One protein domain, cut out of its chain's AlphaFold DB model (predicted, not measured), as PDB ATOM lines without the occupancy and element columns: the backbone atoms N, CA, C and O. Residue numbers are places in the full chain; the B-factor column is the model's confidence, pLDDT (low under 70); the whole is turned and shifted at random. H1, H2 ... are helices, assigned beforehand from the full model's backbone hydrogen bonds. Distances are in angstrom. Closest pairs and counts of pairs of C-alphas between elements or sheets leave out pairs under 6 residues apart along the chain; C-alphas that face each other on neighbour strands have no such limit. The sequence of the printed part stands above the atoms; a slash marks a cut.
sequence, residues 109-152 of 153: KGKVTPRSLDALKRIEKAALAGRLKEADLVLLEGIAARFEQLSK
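This is residues 109 to 152 of the 153 residues of an uncharacterized protein of Pseudomonas synxantha BG33R (UniProt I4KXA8). Two helices of similar length, H2 and H1, make an open V: a tight link joins them at one end, and from there they spread apart. The far end of H2 and the residues after it, 144 to 152, stick out free, as do residues 110 to 115 at the other tip. The printed part has 44 residues with two named helices, H1 then H2, and no named strand; the class is all helix. It is only just loose, close to compact, with a radius of gyration of the C-alphas of 11.5 A, and elongated, spanning 33 by 20 by 14 A.

H2, the longest helix, is residues 134 to 150, 24.7 A from C-alpha 134 at (-38.116, -18.073, 34.227) to C-alpha 150 at (-55.735, -5.082, 45.685). H1 is residues 114 to 128, 21.5 A long, beginning with C-alpha 114 at (-59.046, -24.031, 38.816).

H2 and H1 are close but not clearly touching; their closest C-alphas, those of Asp 136 and Ile 123, are 6.0 A apart. They run opposite ways at a steep tilt of 56 degrees. In H1 and H2 every O i to N i+4 pair is within hydrogen-bond range.

The two C-alphas farthest apart, those of Ala 129 and Lys 152, are 34.4 A apart. The printed part has no cut. The mean pLDDT of the printed part is 72.0, with residues 109 to 117 and 147 to 152 under 70.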
ATOM      1  N   LYS A 109     -60.360 -18.279  48.399       52.34
ATOM      2  CA  LYS A 109     -60.643 -19.641  47.903       52.34
ATOM      3  C   LYS A 109     -61.863 -19.700  46.970       52.34
ATOM      4  O   LYS A 109     -61.909 -20.568  46.107       52.34
ATOM      5  N   GLY A 110     -62.802 -18.758  47.096       54.66
ATOM      6  CA  GLY A 110     -63.932 -18.589  46.172       54.66
ATOM      7  C   GLY A 110     -63.597 -17.858  44.863       54.66
ATOM      8  O   GLY A 110     -64.345 -17.972  43.899       54.66
ATOM      9  N   LYS A 111     -62.470 -17.131  44.801       55.38
ATOM     10  CA  LYS A 111     -61.995 -16.391  43.611       55.38
ATOM     11  C   LYS A 111     -60.853 -17.094  42.867       55.38
ATOM     12  O   LYS A 111     -60.511 -16.705  41.750       55.38
ATOM     13  N   VAL A 112     -60.248 -18.124  43.462       55.94
ATOM     14  CA  VAL A 112     -59.202 -18.925  42.816       55.94
ATOM     15  C   VAL A 112     -59.838 -19.809  41.746       55.94
ATOM     16  O   VAL A 112     -60.508 -20.797  42.036       55.94
ATOM     17  N   THR A 113     -59.607 -19.461  40.481       62.53
ATOM     18  CA  THR A 113     -60.003 -20.311  39.353       62.53
ATOM     19  C   THR A 113     -59.201 -21.623  39.366       62.53
ATOM     20  O   THR A 113     -58.034 -21.622  39.781       62.53
ATOM     21  N   PRO A 114     -59.759 -22.747  38.873       58.25
ATOM     22  CA  PRO A 114     -59.046 -24.031  38.816       58.25
ATOM     23  C   PRO A 114     -57.707 -23.930  38.066       58.25
ATOM     24  O   PRO A 114     -56.743 -24.606  38.416       58.25
ATOM     25  N   ARG A 115     -57.616 -23.013  37.093       58.94
ATOM     26  CA  ARG A 115     -56.400 -22.731  36.323       58.94
ATOM     27  C   ARG A 115     -55.294 -22.075  37.159       58.94
ATOM     28  O   ARG A 115     -54.125 -22.392  36.973       58.94
ATOM     29  N   SER A 116     -55.648 -21.182  38.081       67.56
ATOM     30  CA  SER A 116     -54.683 -20.538  38.981       67.56
ATOM     31  C   SER A 116     -54.120 -21.528  40.003       67.56
ATOM     32  O   SER A 116     -52.927 -21.499  40.289       67.56
ATOM     33  N   LEU A 117     -54.964 -22.430  40.513       67.94
ATOM     34  CA  LEU A 117     -54.573 -23.450  41.488       67.94
ATOM     35  C   LEU A 117     -53.568 -24.446  40.892       67.94
ATOM     36  O   LEU A 117     -52.571 -24.774  41.533       67.94
ATOM     37  N   ASP A 118     -53.802 -24.888  39.656       72.62
ATOM     38  CA  ASP A 118     -52.888 -25.792  38.953       72.62
ATOM     39  C   ASP A 118     -51.515 -25.141  38.707       72.62
ATOM     40  O   ASP A 118     -50.470 -25.746  38.965       72.62
ATOM     41  N   ALA A 119     -51.511 -23.859  38.327       72.69
ATOM     42  CA  ALA A 119     -50.287 -23.084  38.154       72.69
ATOM     43  C   ALA A 119     -49.490 -22.942  39.465       72.69
ATOM     44  O   ALA A 119     -48.279 -23.162  39.471       72.69
ATOM     45  N   LEU A 120     -50.158 -22.656  40.588       75.69
ATOM     46  CA  LEU A 120     -49.533 -22.577  41.915       75.69
ATOM     47  C   LEU A 120     -48.891 -23.910  42.331       75.69
ATOM     48  O   LEU A 120     -47.727 -23.931  42.726       75.69
ATOM     49  N   LYS A 121     -49.603 -25.034  42.168       78.56
ATOM     50  CA  LYS A 121     -49.073 -26.378  42.474       78.56
ATOM     51  C   LYS A 121     -47.867 -26.746  41.616       78.56
ATOM     52  O   LYS A 121     -46.929 -27.393  42.084       78.56
ATOM     53  N   ARG A 122     -47.886 -26.360  40.339       79.81
ATOM     54  CA  ARG A 122     -46.763 -26.588  39.427       79.81
ATOM     55  C   ARG A 122     -45.518 -25.826  39.884       79.81
ATOM     56  O   ARG A 122     -44.436 -26.411  39.891       79.81
ATOM     57  N   ILE A 123     -45.682 -24.568  40.289       79.69
ATOM     58  CA  ILE A 123     -44.594 -23.722  40.797       79.69
ATOM     59  C   ILE A 123     -44.042 -24.287  42.109       79.69
ATOM     60  O   ILE A 123     -42.831 -24.428  42.247       79.69
ATOM     61  N   GLU A 124     -44.910 -24.694  43.035       77.75
ATOM     62  CA  GLU A 124     -44.523 -25.332  44.301       77.75
ATOM     63  C   GLU A 124     -43.659 -26.580  44.062       77.75
ATOM     64  O   GLU A 124     -42.565 -26.716  44.613       77.75
ATOM     65  N   LYS A 125     -44.093 -27.464  43.158       79.50
ATOM     66  CA  LYS A 125     -43.337 -28.671  42.801       79.50
ATOM     67  C   LYS A 125     -41.994 -28.347  42.139       79.50
ATOM     68  O   LYS A 125     -41.013 -29.049  42.379       79.50
ATOM     69  N   ALA A 126     -41.936 -27.307  41.307       76.81
ATOM     70  CA  ALA A 126     -40.700 -26.851  40.673       76.81
ATOM     71  C   ALA A 126     -39.719 -26.235  41.689       76.81
ATOM     72  O   ALA A 126     -38.514 -26.473  41.587       76.81
ATOM     73  N   ALA A 127     -40.233 -25.526  42.698       78.19
ATOM     74  CA  ALA A 127     -39.469 -24.970  43.814       78.19
ATOM     75  C   ALA A 127     -38.839 -26.034  44.694       78.19
ATOM     76  O   ALA A 127     -37.630 -26.005  44.918       78.19
ATOM     77  N   LEU A 128     -39.624 -27.029  45.096       76.88
ATOM     78  CA  LEU A 128     -39.132 -28.164  45.874       76.88
ATOM     79  C   LEU A 128     -38.054 -28.961  45.131       76.88
ATOM     80  O   LEU A 128     -37.148 -29.511  45.747       76.88
ATOM     81  N   ALA A 129     -38.132 -29.006  43.800       80.00
ATOM     82  CA  ALA A 129     -37.148 -29.677  42.961       80.00
ATOM     83  C   ALA A 129     -35.918 -28.813  42.616       80.00
ATOM     84  O   ALA A 129     -35.044 -29.294  41.896       80.00
ATOM     85  N   GLY A 130     -35.855 -27.548  43.059       80.19
ATOM     86  CA  GLY A 130     -34.775 -26.613  42.715       80.19
ATOM     87  C   GLY A 130     -34.703 -26.269  41.220       80.19
ATOM     88  O   GLY A 130     -33.636 -25.942  40.711       80.19
ATOM     89  N   ARG A 131     -35.820 -26.391  40.491       80.56
ATOM     90  CA  ARG A 131     -35.914 -26.195  39.034       80.56
ATOM     91  C   ARG A 131     -36.966 -25.146  38.672       80.56
ATOM     92  O   ARG A 131     -37.806 -25.403  37.808       80.56
ATOM     93  N   LEU A 132     -36.944 -23.984  39.328       79.88
ATOM     94  CA  LEU A 132     -37.772 -22.861  38.877       79.88
ATOM     95  C   LEU A 132     -37.321 -22.443  37.485       79.88
ATOM     96  O   LEU A 132     -36.137 -22.203  37.254       79.88
ATOM     97  N   LYS A 133     -38.273 -22.344  36.562       82.19
ATOM     98  CA  LYS A 133     -38.028 -21.766  35.244       82.19
ATOM     99  C   LYS A 133     -38.356 -20.277  35.286       82.19
ATOM    100  O   LYS A 133     -39.165 -19.840  36.100       82.19
ATOM    101  N   GLU A 134     -37.800 -19.505  34.359       77.94
ATOM    102  CA  GLU A 134     -38.116 -18.073  34.227       77.94
ATOM    103  C   GLU A 134     -39.624 -17.820  34.082       77.94
ATOM    104  O   GLU A 134     -40.159 -16.902  34.691       77.94
ATOM    105  N   ALA A 135     -40.341 -18.698  33.377       75.25
ATOM    106  CA  ALA A 135     -41.798 -18.620  33.265       75.25
ATOM    107  C   ALA A 135     -42.528 -18.724  34.621       75.25
ATOM    108  O   ALA A 135     -43.574 -18.103  34.803       75.25
ATOM    109  N   ASP A 136     -41.987 -19.496  35.569       77.44
ATOM    110  CA  ASP A 136     -42.553 -19.652  36.911       77.44
ATOM    111  C   ASP A 136     -42.292 -18.389  37.758       77.44
ATOM    112  O   ASP A 136     -43.174 -17.946  38.495       77.44
ATOM    113  N   LEU A 137     -41.120 -17.763  37.596       78.81
ATOM    114  CA  LEU A 137     -40.750 -16.497  38.244       78.81
ATOM    115  C   LEU A 137     -41.598 -15.320  37.739       78.81
ATOM    116  O   LEU A 137     -42.144 -14.572  38.546       78.81
ATOM    117  N   VAL A 138     -41.788 -15.206  36.422       83.44
ATOM    118  CA  VAL A 138     -42.643 -14.174  35.806       83.44
ATOM    119  C   VAL A 138     -44.094 -14.308  36.272       83.44
ATOM    120  O   VAL A 138     -44.784 -13.314  36.505       83.44
ATOM    121  N   LEU A 139     -44.583 -15.541  36.445       80.25
ATOM    122  CA  LEU A 139     -45.934 -15.762  36.951       80.25
ATOM    123  C   LEU A 139     -46.066 -15.346  38.422       80.25
ATOM    124  O   LEU A 139     -47.077 -14.743  38.781       80.25
ATOM    125  N   LEU A 140     -45.063 -15.640  39.255       79.44
ATOM    126  CA  LEU A 140     -45.001 -15.203  40.653       79.44
ATOM    127  C   LEU A 140     -44.984 -13.675  40.768       79.44
ATOM    128  O   LEU A 140     -45.751 -13.124  41.552       79.44
ATOM    129  N   GLU A 141     -44.184 -12.994  39.948       80.50
ATOM    130  CA  GLU A 141     -44.124 -11.529  39.889       80.50
ATOM    131  C   GLU A 141     -45.475 -10.930  39.469       80.50
ATOM    132  O   GLU A 141     -46.011 -10.046  40.137       80.50
ATOM    133  N   GLY A 142     -46.102 -11.481  38.427       78.88
ATOM    134  CA  GLY A 142     -47.428 -11.046  37.989       78.88
ATOM    135  C   GLY A 142     -48.532 -11.323  39.017       78.88
ATOM    136  O   GLY A 142     -49.518 -10.590  39.077       78.88
ATOM    137  N   ILE A 143     -48.401 -12.378  39.828       76.75
ATOM    138  CA  ILE A 143     -49.293 -12.626  40.967       76.75
ATOM    139  C   ILE A 143     -49.050 -11.571  42.055       76.75
ATOM    140  O   ILE A 143     -50.021 -10.971  42.512       76.75
ATOM    141  N   ALA A 144     -47.795 -11.305  42.423       75.12
ATOM    142  CA  ALA A 144     -47.432 -10.322  43.443       75.12
ATOM    143  C   ALA A 144     -47.941  -8.910  43.100       75.12
ATOM    144  O   ALA A 144     -48.615  -8.292  43.922       75.12
ATOM    145  N   ALA A 145     -47.754  -8.461  41.855       76.06
ATOM    146  CA  ALA A 145     -48.228  -7.157  41.388       76.06
ATOM    147  C   ALA A 145     -49.755  -6.993  41.522       76.06
ATOM    148  O   ALA A 145     -50.248  -5.930  41.901       76.06
ATOM    149  N   ARG A 146     -50.522  -8.062  41.259       71.75
ATOM    150  CA  ARG A 146     -51.985  -8.047  41.434       71.75
ATOM    151  C   ARG A 146     -52.396  -7.972  42.905       71.75
ATOM    152  O   ARG A 146     -53.394  -7.330  43.215       71.75
ATOM    153  N   PHE A 147     -51.648  -8.606  43.806       65.88
ATOM    154  CA  PHE A 147     -51.896  -8.506  45.248       65.88
ATOM    155  C   PHE A 147     -51.581  -7.111  45.805       65.88
ATOM    156  O   PHE A 147     -52.308  -6.632  46.677       65.88
ATOM    157  N   GLU A 148     -50.548  -6.440  45.291       69.81
ATOM    158  CA  GLU A 148     -50.231  -5.056  45.668       69.81
ATOM    159  C   GLU A 148     -51.306  -4.059  45.219       69.81
ATOM    160  O   GLU A 148     -51.633  -3.144  45.972       69.81
ATOM    161  N   GLN A 149     -51.887  -4.244  44.028       66.56
ATOM    162  CA  GLN A 149     -52.999  -3.412  43.547       66.56
ATOM    163  C   GLN A 149     -54.240  -3.555  44.437       66.56
ATOM    164  O   GLN A 149     -54.780  -2.552  44.886       66.56
ATOM    165  N   LEU A 150     -54.612  -4.790  44.784       59.28
ATOM    166  CA  LEU A 150     -55.735  -5.082  45.685       59.28
ATOM    167  C   LEU A 150     -55.533  -4.600  47.128       59.28
ATOM    168  O   LEU A 150     -56.509  -4.479  47.855       59.28
ATOM    169  N   SER A 151     -54.290  -4.375  47.564       55.75
ATOM    170  CA  SER A 151     -54.002  -3.846  48.909       55.75
ATOM    171  C   SER A 151     -54.016  -2.314  48.971       55.75
ATOM    172  O   SER A 151     -53.894  -1.758  50.060       55.75
ATOM    173  N   LYS A 152     -54.104  -1.629  47.822       56.50
ATOM    174  CA  LYS A 152     -54.158  -0.160  47.713       56.50
ATOM    175  C   LYS A 152     -55.566   0.391  47.451       56.50
ATOM    176  O   LYS A 152     -55.717   1.611  47.454       56.50
TER     177      LYS A 152